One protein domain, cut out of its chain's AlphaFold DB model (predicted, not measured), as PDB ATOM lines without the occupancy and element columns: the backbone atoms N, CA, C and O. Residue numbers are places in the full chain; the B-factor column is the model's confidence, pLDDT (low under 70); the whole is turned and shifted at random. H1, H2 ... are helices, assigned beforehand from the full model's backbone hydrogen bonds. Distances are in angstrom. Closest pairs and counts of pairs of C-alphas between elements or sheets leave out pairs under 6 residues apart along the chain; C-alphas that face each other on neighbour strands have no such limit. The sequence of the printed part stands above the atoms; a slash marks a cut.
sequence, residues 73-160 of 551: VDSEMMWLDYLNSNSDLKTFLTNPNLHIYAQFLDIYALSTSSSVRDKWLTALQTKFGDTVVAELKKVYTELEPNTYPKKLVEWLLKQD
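This is residues 73 to 160 of the 551 residues of an uncharacterized protein of Bremia lactucae (UniProt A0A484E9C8). Six short helices are set round a middle that no helix runs through, in a rounded cluster with few contacts on one side. The hairpin of H5 and H6, with H2 packed on H5, makes the better-joined side; H4 stands about perpendicular to both hairpin helices, and H1 and H3 lie near H4, touching no helix. Residues 109 to 115, the link from H3 to H4 with the first two residues of H4, stick out. The printed part has 88 residues with six named helices, H1 to H6 in that order, and no named strand, and its class is all helix. It is compact, with a radius of gyration of the C-alphas of 12.3 A and spans of 33 by 30 by 24 A.

H1, residues 75 to 82, is close to but not clearly touching H3, residues 96 to 108; the C-alphas of Trp 79 and Tyr 101 are closest at 7.9 A, and the tilt is a shallow 9 degrees, opposite ways. H2, residues 89 to 93, touches H5, residues 132 to 142, with the C-alphas of Lys 90 and Val 139 closest at 6.0 A. H3 and H4, residues 114 to 128, are near each other, with 5 pairs of C-alphas within 10 A. H4 and H5 only just touch, with 3 pairs of C-alphas within 8 A, and only at the corner, through residues 124 to 125 of H4 alone; the closest C-alphas, of Gln 125 and Val 132, are 5.7 A apart, and the lines are about perpendicular at 88 degrees. H4 and H6, residues 148 to 157, only just touch, with 3 pairs, through residues 117 to 121 of H4 alone; Arg 117 and Leu 156 have the closest C-alphas, 6.3 A apart. H5 and H6 touch as a helical hairpin, at a steep tilt of 41 degrees, opposite ways; the C-alphas of Tyr 140 and Lys 150 are closest at 5.9 A. H1 is apart from H5 and H6, and H3 from H5. In H1, H2, H4 and H6 every O i to N i+4 pair is within hydrogen-bond range; in H3 it is 8 of 9 and in H5 6 of 7.

H1 begins at C-alpha 75, (21.050, -12.424, 33.396), and spans 10.7 A; H2 spans 6.1 A. H3 spans 19.1 A, H4 20.6 A from C-alpha 114 at (18.480, -6.810, 51.011), and H5 15.0 A. H6 spans 14.2 A and ends at C-alpha 157, (25.945, 2.467, 50.308).

The farthest C-alphas, of Val 73 and Pro 145, are 36.2 A apart. The printed part has no cut and no long link. The mean pLDDT of the printed part is 77.9; it is under 70 at residues 73 to 80, 82, 84 to 86, 102 to 114 and 159 to 160.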
ATOM      1  N   VAL A  73      21.864 -18.597  32.028       43.31
ATOM      2  CA  VAL A  73      22.742 -17.445  31.883       43.31
ATOM      3  C   VAL A  73      22.349 -16.529  33.018       43.31
ATOM      4  O   VAL A  73      21.182 -16.142  33.089       43.31
ATOM      5  N   ASP A  74      23.299 -16.234  33.904       60.97
ATOM      6  CA  ASP A  74      23.132 -15.214  34.933       60.97
ATOM      7  C   ASP A  74      22.830 -13.901  34.219       60.97
ATOM      8  O   ASP A  74      23.709 -13.239  33.659       60.97
ATOM      9  N   SER A  75      21.542 -13.569  34.151       62.38
ATOM     10  CA  SER A  75      21.050 -12.424  33.396       62.38
ATOM     11  C   SER A  75      21.701 -11.134  33.877       62.38
ATOM     12  O   SER A  75      21.884 -10.224  33.074       62.38
ATOM     13  N   GLU A  76      22.117 -11.075  35.148       61.88
ATOM     14  CA  GLU A  76      22.796  -9.918  35.723       61.88
ATOM     15  C   GLU A  76      24.170  -9.645  35.071       61.88
ATOM     16  O   GLU A  76      24.483  -8.490  34.782       61.88
ATOM     17  N   MET A  77      24.954 -10.684  34.752       60.81
ATOM     18  CA  MET A  77      26.269 -10.541  34.096       60.81
ATOM     19  C   MET A  77      26.137 -10.081  32.639       60.81
ATOM     20  O   MET A  77      26.873  -9.208  32.184       60.81
ATOM     21  N   MET A  78      25.143 -10.606  31.917       69.62
ATOM     22  CA  MET A  78      24.946 -10.289  30.497       69.62
ATOM     23  C   MET A  78      24.606  -8.807  30.270       69.62
ATOM     24  O   MET A  78      25.043  -8.207  29.288       69.62
ATOM     25  N   TRP A  79      23.848  -8.195  31.184       67.75
ATOM     26  CA  TRP A  79      23.538  -6.764  31.123       67.75
ATOM     27  C   TRP A  79      24.735  -5.887  31.502       67.75
ATOM     28  O   TRP A  79      24.933  -4.834  30.892       67.75
ATOM     29  N   LEU A  80      25.569  -6.326  32.451       69.12
ATOM     30  CA  LEU A  80      26.806  -5.627  32.799       69.12
ATOM     31  C   LEU A  80      27.821  -5.617  31.649       69.12
ATOM     32  O   LEU A  80      28.515  -4.609  31.476       69.12
ATOM     33  N   ASP A  81      27.878  -6.681  30.853       74.88
ATOM     34  CA  ASP A  81      28.695  -6.736  29.637       74.88
ATOM     35  C   ASP A  81      28.099  -5.879  28.510       74.88
ATOM     36  O   ASP A  81      28.822  -5.165  27.813       74.88
ATOM     37  N   TYR A  82      26.768  -5.869  28.376       68.75
ATOM     38  CA  TYR A  82      26.052  -5.104  27.350       68.75
ATOM     39  C   TYR A  82      26.128  -3.582  27.538       68.75
ATOM     40  O   TYR A  82      26.149  -2.834  26.560       68.75
ATOM     41  N   LEU A  83      26.236  -3.096  28.780       73.88
ATOM     42  CA  LEU A  83      26.429  -1.668  29.073       73.88
ATOM     43  C   LEU A  83      27.807  -1.115  28.623       73.88
ATOM     44  O   LEU A  83      28.102   0.048  28.892       73.88
ATOM     45  N   ASN A  84      28.581  -1.925  27.886       57.19
ATOM     46  CA  ASN A  84      29.849  -1.675  27.200       57.19
ATOM     47  C   ASN A  84      30.992  -1.240  28.132       57.19
ATOM     48  O   ASN A  84      31.053  -0.137  28.670       57.19
ATOM     49  N   SER A  85      31.915  -2.170  28.333       59.31
ATOM     50  CA  SER A  85      32.220  -2.725  29.651       59.31
ATOM     51  C   SER A  85      33.646  -2.462  30.152       59.31
ATOM     52  O   SER A  85      34.084  -3.147  31.067       59.31
ATOM     53  N   ASN A  86      34.323  -1.427  29.640       58.16
ATOM     54  CA  ASN A  86      35.684  -1.032  30.062       58.16
ATOM     55  C   ASN A  86      35.780   0.380  30.664       58.16
ATOM     56  O   ASN A  86      36.877   0.901  30.855       58.16
ATOM     57  N   SER A  87      34.651   1.039  30.904       71.06
ATOM     58  CA  SER A  87      34.645   2.366  31.504       71.06
ATOM     59  C   SER A  87      34.819   2.281  33.021       71.06
ATOM     60  O   SER A  87      34.401   1.307  33.649       71.06
ATOM     61  N   ASP A  88      35.462   3.287  33.613       90.19
ATOM     62  CA  ASP A  88      35.572   3.390  35.068       90.19
ATOM     63  C   ASP A  88      34.184   3.424  35.737       90.19
ATOM     64  O   ASP A  88      33.159   3.722  35.111       90.19
ATOM     65  N   LEU A  89      34.149   3.133  37.038       90.69
ATOM     66  CA  LEU A  89      32.912   3.047  37.811       90.69
ATOM     67  C   LEU A  89      32.040   4.311  37.697       90.69
ATOM     68  O   LEU A  89      30.814   4.212  37.667       90.69
ATOM     69  N   LYS A  90      32.644   5.502  37.607       91.94
ATOM     70  CA  LYS A  90      31.904   6.767  37.496       91.94
ATOM     71  C   LYS A  90      31.175   6.848  36.162       91.94
ATOM     72  O   LYS A  90      29.983   7.141  36.141       91.94
ATOM     73  N   THR A  91      31.874   6.546  35.076       89.44
ATOM     74  CA  THR A  91      31.320   6.518  33.719       89.44
ATOM     75  C   THR A  91      30.258   5.428  33.565       89.44
ATOM     76  O   THR A  91      29.249   5.623  32.884       89.44
ATOM     77  N   PHE A  92      30.438   4.290  34.238       90.94
ATOM     78  CA  PHE A  92      29.417   3.249  34.314       90.94
ATOM     79  C   PHE A  92      28.147   3.747  35.025       90.94
ATOM     80  O   PHE A  92      27.047   3.582  34.501       90.94
ATOM     81  N   LEU A  93      28.289   4.399  36.184       88.62
ATOM     82  CA  LEU A  93      27.163   4.896  36.985       88.62
ATOM     83  C   LEU A  93      26.400   6.050  36.329       88.62
ATOM     84  O   LEU A  93      25.211   6.222  36.593       88.62
ATOM     85  N   THR A  94      27.059   6.839  35.481       87.50
ATOM     86  CA  THR A  94      26.427   7.925  34.720       87.50
ATOM     87  C   THR A  94      25.855   7.471  33.377       87.50
ATOM     88  O   THR A  94      25.245   8.281  32.678       87.50
ATOM     89  N   ASN A  95      25.996   6.190  33.016       86.94
ATOM     90  CA  ASN A  95      25.438   5.661  31.779       86.94
ATOM     91  C   ASN A  95      23.895   5.747  31.812       86.94
ATOM     92  O   ASN A  95      23.266   5.135  32.679       86.94
ATOM     93  N   PRO A  96      23.247   6.448  30.863       79.94
ATOM     94  CA  PRO A  96      21.792   6.613  30.855       79.94
ATOM     95  C   PRO A  96      21.033   5.283  30.727       79.94
ATOM     96  O   PRO A  96      19.911   5.165  31.221       79.94
ATOM     97  N   ASN A  97      21.649   4.250  30.144       81.38
ATOM     98  CA  ASN A  97      21.044   2.920  30.044       81.38
ATOM     99  C   ASN A  97      21.014   2.179  31.392       81.38
ATOM    100  O   ASN A  97      20.204   1.270  31.570       81.38
ATOM    101  N   LEU A  98      21.843   2.584  32.363       80.12
ATOM    102  CA  LEU A  98      21.825   2.019  33.713       80.12
ATOM    103  C   LEU A  98      20.515   2.345  34.441       80.12
ATOM    104  O   LEU A  98      20.027   1.529  35.216       80.12
ATOM    105  N   HIS A  99      19.916   3.508  34.161       72.44
ATOM    106  CA  HIS A  99      18.608   3.882  34.701       72.44
ATOM    107  C   HIS A  99      17.502   2.942  34.209       72.44
ATOM    108  O   HIS A  99      16.701   2.461  35.004       72.44
ATOM    109  N   ILE A 100      17.512   2.615  32.913       71.56
ATOM    110  CA  ILE A 100      16.552   1.689  32.297       71.56
ATOM    111  C   ILE A 100      16.717   0.281  32.883       71.56
ATOM    112  O   ILE A 100      15.732  -0.397  33.167       71.56
ATOM    113  N   TYR A 101      17.960  -0.155  33.100       74.62
ATOM    114  CA  TYR A 101      18.242  -1.459  33.694       74.62
ATOM    115  C   TYR A 101      17.851  -1.538  35.175       74.62
ATOM    116  O   TYR A 101      17.277  -2.534  35.606       74.62
ATOM    117  N   ALA A 102      18.103  -0.488  35.955       67.56
ATOM    118  CA  ALA A 102      17.667  -0.433  37.344       67.56
ATOM    119  C   ALA A 102      16.142  -0.406  37.465       67.56
ATOM    120  O   ALA A 102      15.603  -1.169  38.253       67.56
ATOM    121  N   GLN A 103      15.444   0.358  36.617       66.31
ATOM    122  CA  GLN A 103      13.983   0.288  36.521       66.31
ATOM    123  C   GLN A 103      13.514  -1.125  36.168       66.31
ATOM    124  O   GLN A 103      12.575  -1.635  36.767       66.31
ATOM    125  N   PHE A 104      14.184  -1.791  35.223       63.16
ATOM    126  CA  PHE A 104      13.871  -3.174  34.869       63.16
ATOM    127  C   PHE A 104      14.063  -4.135  36.050       63.16
ATOM    128  O   PHE A 104      13.212  -4.996  36.268       63.16
ATOM    129  N   LEU A 105      15.141  -3.993  36.824       60.44
ATOM    130  CA  LEU A 105      15.395  -4.825  38.001       60.44
ATOM    131  C   LEU A 105      14.471  -4.500  39.175       60.44
ATOM    132  O   LEU A 105      14.045  -5.436  39.841       60.44
ATOM    133  N   ASP A 106      14.101  -3.240  39.391       58.91
ATOM    134  CA  ASP A 106      13.089  -2.844  40.380       58.91
ATOM    135  C   ASP A 106      11.716  -3.440  40.026       58.91
ATOM    136  O   ASP A 106      10.994  -3.925  40.895       58.91
ATOM    137  N   ILE A 107      11.383  -3.491  38.731       46.25
ATOM    138  CA  ILE A 107      10.169  -4.146  38.222       46.25
ATOM    139  C   ILE A 107      10.250  -5.674  38.377       46.25
ATOM    140  O   ILE A 107       9.238  -6.326  38.631       46.25
ATOM    141  N   TYR A 108      11.435  -6.269  38.208       42.69
ATOM    142  CA  TYR A 108      11.619  -7.720  38.304       42.69
ATOM    143  C   TYR A 108      11.749  -8.211  39.753       42.69
ATOM    144  O   TYR A 108      11.399  -9.350  40.064       42.69
ATOM    145  N   ALA A 109      12.234  -7.356  40.650       47.06
ATOM    146  CA  ALA A 109      12.436  -7.645  42.055       47.06
ATOM    147  C   ALA A 109      11.407  -6.893  42.908       47.06
ATOM    148  O   ALA A 109      11.728  -5.965  43.643       47.06
ATOM    149  N   LEU A 110      10.159  -7.368  42.864       41.34
ATOM    150  CA  LEU A 110       9.021  -6.899  43.672       41.34
ATOM    151  C   LEU A 110       9.173  -7.130  45.198       41.34
ATOM    152  O   LEU A 110       8.186  -7.264  45.917       41.34
ATOM    153  N   SER A 111      10.392  -7.173  45.739       42.34
ATOM    154  CA  SER A 111      10.611  -7.075  47.181       42.34
ATOM    155  C   SER A 111      11.861  -6.253  47.471       42.34
ATOM    156  O   SER A 111      12.943  -6.542  46.963       42.34
ATOM    157  N   THR A 112      11.717  -5.280  48.370       49.00
ATOM    158  CA  THR A 112      12.769  -4.488  49.034       49.00
ATOM    159  C   THR A 112      13.702  -5.342  49.906       49.00
ATOM    160  O   THR A 112      14.242  -4.880  50.912       49.00
ATOM    161  N   SER A 113      13.889  -6.616  49.560       54.84
ATOM    162  CA  SER A 113      14.807  -7.483  50.269       54.84
ATOM    163  C   SER A 113      16.231  -7.017  49.994       54.84
ATOM    164  O   SER A 113      16.622  -6.742  48.857       54.84
ATOM    165  N   SER A 114      17.026  -6.971  51.057       61.22
ATOM    166  CA  SER A 114      18.480  -6.810  51.011       61.22
ATOM    167  C   SER A 114      19.147  -7.645  49.906       61.22
ATOM    168  O   SER A 114      20.139  -7.200  49.345       61.22
ATOM    169  N   SER A 115      18.533  -8.764  49.490       73.56
ATOM    170  CA  SER A 115      19.011  -9.627  48.407       73.56
ATOM    171  C   SER A 115      19.236  -8.918  47.066       73.56
ATOM    172  O   SER A 115      20.166  -9.284  46.354       73.56
ATOM    173  N   VAL A 116      18.448  -7.896  46.703       75.44
ATOM    174  CA  VAL A 116      18.616  -7.203  45.409       75.44
ATOM    175  C   VAL A 116      19.837  -6.298  45.448       75.44
ATOM    176  O   VAL A 116      20.651  -6.285  44.527       75.44
ATOM    177  N   ARG A 117      19.988  -5.568  46.552       84.19
ATOM    178  CA  ARG A 117      21.157  -4.732  46.799       84.19
ATOM    179  C   ARG A 117      22.422  -5.580  46.885       84.19
ATOM    180  O   ARG A 117      23.424  -5.215  46.279       84.19
ATOM    181  N   ASP A 118      22.362  -6.704  47.590       83.94
ATOM    182  CA  ASP A 118      23.494  -7.619  47.739       83.94
ATOM    183  C   ASP A 118      23.912  -8.188  46.380       83.94
ATOM    184  O   ASP A 118      25.097  -8.190  46.058       83.94
ATOM    185  N   LYS A 119      22.946  -8.554  45.527       83.00
ATOM    186  CA  LYS A 119      23.210  -8.966  44.140       83.00
ATOM    187  C   LYS A 119      23.847  -7.861  43.305       83.00
ATOM    188  O   LYS A 119      24.810  -8.132  42.595       83.00
ATOM    189  N   TRP A 120      23.361  -6.625  43.408       85.12
ATOM    190  CA  TRP A 120      23.980  -5.478  42.738       85.12
ATOM    191  C   TRP A 120      25.415  -5.252  43.208       85.12
ATOM    192  O   TRP A 120      26.305  -5.067  42.381       85.12
ATOM    193  N   LEU A 121      25.655  -5.298  44.519       88.75
ATOM    194  CA  LEU A 121      26.993  -5.153  45.086       88.75
ATOM    195  C   LEU A 121      27.909  -6.296  44.653       88.75
ATOM    196  O   LEU A 121      29.024  -6.019  44.230       88.75
ATOM    197  N   THR A 122      27.436  -7.544  44.663       87.06
ATOM    198  CA  THR A 122      28.204  -8.703  44.184       87.06
ATOM    199  C   THR A 122      28.533  -8.578  42.698       87.06
ATOM    200  O   THR A 122      29.665  -8.840  42.292       87.06
ATOM    201  N   ALA A 123      27.586  -8.133  41.872       86.31
ATOM    202  CA  ALA A 123      27.806  -7.965  40.440       86.31
ATOM    203  C   ALA A 123      28.800  -6.820  40.152       86.31
ATOM    204  O   ALA A 123      29.699  -6.963  39.323       86.31
ATOM    205  N   LEU A 124      28.707  -5.716  40.901       87.62
ATOM    206  CA  LEU A 124      29.669  -4.613  40.849       87.62
ATOM    207  C   LEU A 124      31.058  -5.026  41.361       87.62
ATOM    208  O   LEU A 124      32.049  -4.663  40.738       87.62
ATOM    209  N   GLN A 125      31.143  -5.809  42.439       91.44
ATOM    210  CA  GLN A 125      32.400  -6.350  42.977       91.44
ATOM    211  C   GLN A 125      33.059  -7.311  41.994       91.44
ATOM    212  O   GLN A 125      34.259  -7.234  41.760       91.44
ATOM    213  N   THR A 126      32.267  -8.174  41.358       88.12
ATOM    214  CA  THR A 126      32.793  -9.116  40.365       88.12
ATOM    215  C   THR A 126      33.375  -8.383  39.157       88.12
ATOM    216  O   THR A 126      34.363  -8.831  38.584       88.12
ATOM    217  N   LYS A 127      32.793  -7.236  38.781       86.81
ATOM    218  CA  LYS A 127      33.232  -6.459  37.619       86.81
ATOM    219  C   LYS A 127      34.375  -5.483  37.913       86.81
ATOM    220  O   LYS A 127      35.321  -5.407  37.139       86.81
ATOM    221  N   PHE A 128      34.273  -4.715  38.993       90.31
ATOM    222  CA  PHE A 128      35.202  -3.624  39.323       90.31
ATOM    223  C   PHE A 128      36.191  -3.993  40.441       90.31
ATOM    224  O   PHE A 128      37.009  -3.168  40.843       90.31
ATOM    225  N   GLY A 129      36.136  -5.231  40.932       93.75
ATOM    226  CA  GLY A 129      36.968  -5.739  42.016       93.75
ATOM    227  C   GLY A 129      36.427  -5.415  43.410       93.75
ATOM    228  O   GLY A 129      35.485  -4.640  43.601       93.75
ATOM    229  N   ASP A 130      37.071  -5.995  44.421       91.88
ATOM    230  CA  ASP A 130      36.661  -5.875  45.828       91.88
ATOM    231  C   ASP A 130      36.725  -4.429  46.358       91.88
ATOM    232  O   ASP A 130      36.066  -4.078  47.341       91.88
ATOM    233  N   THR A 131      37.473  -3.552  45.681       94.12
ATOM    234  CA  THR A 131      37.603  -2.126  46.008       94.12
ATOM    235  C   THR A 131      36.386  -1.291  45.615       94.12
ATOM    236  O   THR A 131      36.317  -0.119  45.996       94.12
ATOM    237  N   VAL A 132      35.394  -1.862  44.918       93.81
ATOM    238  CA  VAL A 132      34.252  -1.109  44.373       93.81
ATOM    239  C   VAL A 132      33.471  -0.336  45.434       93.81
ATOM    240  O   VAL A 132      32.986   0.754  45.163       93.81
ATOM    241  N   VAL A 133      33.381  -0.824  46.676       92.25
ATOM    242  CA  VAL A 133      32.678  -0.100  47.754       92.25
ATOM    243  C   VAL A 133      33.426   1.179  48.146       92.25
ATOM    244  O   VAL A 133      32.802   2.207  48.419       92.25
ATOM    245  N   ALA A 134      34.760   1.140  48.162       91.88
ATOM    246  CA  ALA A 134      35.581   2.320  48.414       91.88
ATOM    247  C   ALA A 134      35.496   3.308  47.238       91.88
ATOM    248  O   ALA A 134      35.365   4.515  47.454       91.88
ATOM    249  N   GLU A 135      35.482   2.800  46.006       93.81
ATOM    250  CA  GLU A 135      35.299   3.628  44.812       93.81
ATOM    251  C   GLU A 135      33.899   4.245  44.735       93.81
ATOM    252  O   GLU A 135      33.784   5.428  44.431       93.81
ATOM    253  N   LEU A 136      32.842   3.515  45.104       93.75
ATOM    254  CA  LEU A 136      31.476   4.042  45.202       93.75
ATOM    255  C   LEU A 136      31.412   5.228  46.169       93.75
ATOM    256  O   LEU A 136      30.802   6.244  45.845       93.75
ATOM    257  N   LYS A 137      32.081   5.144  47.329       94.94
ATOM    258  CA  LYS A 137      32.167   6.265  48.284       94.94
ATOM    259  C   LYS A 137      32.883   7.476  47.686       94.94
ATOM    260  O   LYS A 137      32.439   8.603  47.898       94.94
ATOM    261  N   LYS A 138      33.956   7.256  46.922       94.38
ATOM    262  CA  LYS A 138      34.668   8.329  46.216       94.38
ATOM    263  C   LYS A 138      33.769   8.974  45.157       94.38
ATOM    264  O   LYS A 138      33.532  10.179  45.211       94.38
ATOM    265  N   VAL A 139      33.187   8.167  44.269       94.00
ATOM    266  CA  VAL A 139      32.285   8.626  43.203       94.00
ATOM    267  C   VAL A 139      31.075   9.365  43.779       94.00
ATOM    268  O   VAL A 139      30.694  10.400  43.244       94.00
ATOM    269  N   TYR A 140      30.520   8.923  44.912       94.44
ATOM    270  CA  TYR A 140      29.407   9.603  45.585       94.44
ATOM    271  C   TYR A 140      29.692  11.085  45.879       94.44
ATOM    272  O   TYR A 140      28.822  11.937  45.676       94.44
ATOM    273  N   THR A 141      30.910  11.400  46.335       94.00
ATOM    274  CA  THR A 141      31.317  12.784  46.632       94.00
ATOM    275  C   THR A 141      31.502  13.636  45.377       94.00
ATOM    276  O   THR A 141      31.334  14.850  45.435       94.00
ATOM    277  N   GLU A 142      31.781  13.002  44.238       93.19
ATOM    278  CA  GLU A 142      32.004  13.664  42.951       93.19
ATOM    279  C   GLU A 142      30.723  13.836  42.118       93.19
ATOM    280  O   GLU A 142      30.734  14.564  41.125       93.19
ATOM    281  N   LEU A 143      29.632  13.149  42.474       91.12
ATOM    282  CA  LEU A 143      28.360  13.230  41.759       91.12
ATOM    283  C   LEU A 143      27.553  14.465  42.174       91.12
ATOM    284  O   LEU A 143      27.427  14.796  43.362       91.12
ATOM    285  N   GLU A 144      26.936  15.105  41.181       90.75
ATOM    286  CA  GLU A 144      26.065  16.260  41.388       90.75
ATOM    287  C   GLU A 144      24.874  15.914  42.306       90.75
ATOM    288  O   GLU A 144      24.292  14.823  42.190       90.75
ATOM    289  N   PRO A 145      24.488  16.817  43.232       88.00
ATOM    290  CA  PRO A 145      23.323  16.634  44.095       88.00
ATOM    291  C   PRO A 145      22.049  16.315  43.300       88.00
ATOM    292  O   PRO A 145      21.843  16.834  42.211       88.00
ATOM    293  N   ASN A 146      21.167  15.490  43.870       81.00
ATOM    294  CA  ASN A 146      19.851  15.142  43.310       81.00
ATOM    295  C   ASN A 146      19.843  14.426  41.947       81.00
ATOM    296  O   ASN A 146      18.766  14.197  41.396       81.00
ATOM    297  N   THR A 147      20.995  14.005  41.427       86.12
ATOM    298  CA  THR A 147      21.057  13.192  40.209       86.12
ATOM    299  C   THR A 147      20.748  11.720  40.491       86.12
ATOM    300  O   THR A 147      20.981  11.208  41.590       86.12
ATOM    301  N   TYR A 148      20.221  11.017  39.484       82.94
ATOM    302  CA  TYR A 148      19.929   9.584  39.576       82.94
ATOM    303  C   TYR A 148      21.152   8.739  40.000       82.94
ATOM    304  O   TYR A 148      21.015   7.964  40.948       82.94
ATOM    305  N   PRO A 149      22.357   8.923  39.415       87.88
ATOM    306  CA  PRO A 149      23.545   8.182  39.834       87.88
ATOM    307  C   PRO A 149      23.863   8.368  41.320       87.88
ATOM    308  O   PRO A 149      24.220   7.409  41.996       87.88
ATOM    309  N   LYS A 150      23.677   9.581  41.864       89.38
ATOM    310  CA  LYS A 150      23.957   9.848  43.280       89.38
ATOM    311  C   LYS A 150      22.993   9.103  44.197       89.38
ATOM    312  O   LYS A 150      23.441   8.484  45.155       89.38
ATOM    313  N   LYS A 151      21.697   9.102  43.864       86.31
ATOM    314  CA  LYS A 151      20.669   8.352  44.607       86.31
ATOM    315  C   LYS A 151      20.907   6.842  44.553       86.31
ATOM    316  O   LYS A 151      20.746   6.168  45.565       86.31
ATOM    317  N   LEU A 152      21.328   6.322  43.399       85.75
ATOM    318  CA  LEU A 152      21.672   4.908  43.241       85.75
ATOM    319  C   LEU A 152      22.869   4.524  44.119       85.75
ATOM    320  O   LEU A 152      22.814   3.532  44.841       85.75
ATOM    321  N   VAL A 153      23.936   5.326  44.100       90.62
ATOM    322  CA  VAL A 153      25.116   5.090  44.945       90.62
ATOM    323  C   VAL A 153      24.761   5.209  46.429       90.62
ATOM    324  O   VAL A 153      25.214   4.394  47.227       90.62
ATOM    325  N   GLU A 154      23.902   6.156  46.806       90.69
ATOM    326  CA  GLU A 154      23.386   6.278  48.175       90.69
ATOM    327  C   GLU A 154      22.643   5.015  48.621       90.69
ATOM    328  O   GLU A 154      22.921   4.472  49.690       90.69
ATOM    329  N   TRP A 155      21.747   4.501  47.774       88.38
ATOM    330  CA  TRP A 155      21.015   3.260  48.020       88.38
ATOM    331  C   TRP A 155      21.954   2.050  48.150       88.38
ATOM    332  O   TRP A 155      21.818   1.261  49.088       88.38
ATOM    333  N   LEU A 156      22.966   1.941  47.280       88.62
ATOM    334  CA  LEU A 156      23.990   0.893  47.357       88.62
ATOM    335  C   LEU A 156      24.834   0.996  48.640       88.62
ATOM    336  O   LEU A 156      25.236  -0.034  49.191       88.62
ATOM    337  N   LEU A 157      25.083   2.207  49.149       90.44
ATOM    338  CA  LEU A 157      25.945   2.467  50.308       90.44
ATOM    339  C   LEU A 157      25.225   2.502  51.668       90.44
ATOM    340  O   LEU A 157      25.922   2.405  52.678       90.44
ATOM    341  N   LYS A 158      23.885   2.583  51.733       88.38
ATOM    342  CA  LYS A 158      23.086   2.591  52.985       88.38
ATOM    343  C   LYS A 158      23.225   1.286  53.796       88.38
ATOM    344  O   LYS A 158      22.363   0.415  53.784       88.38
ATOM    345  N   GLN A 159      24.357   1.074  54.459       63.69
ATOM    346  CA  GLN A 159      24.598   0.003  55.435       63.69
ATOM    347  C   GLN A 159      24.090   0.469  56.812       63.69
ATOM    348  O   GLN A 159      24.899   0.899  57.624       63.69
ATOM    349  N   ASP A 160      22.782   0.430  57.088       48.66
ATOM    350  CA  ASP A 160      22.343   0.507  58.490       48.66
ATOM    351  C   ASP A 160      21.007  -0.222  58.751       48.66
ATOM    352  O   ASP A 160      19.969   0.163  58.205       48.66
TER     353      ASP A 160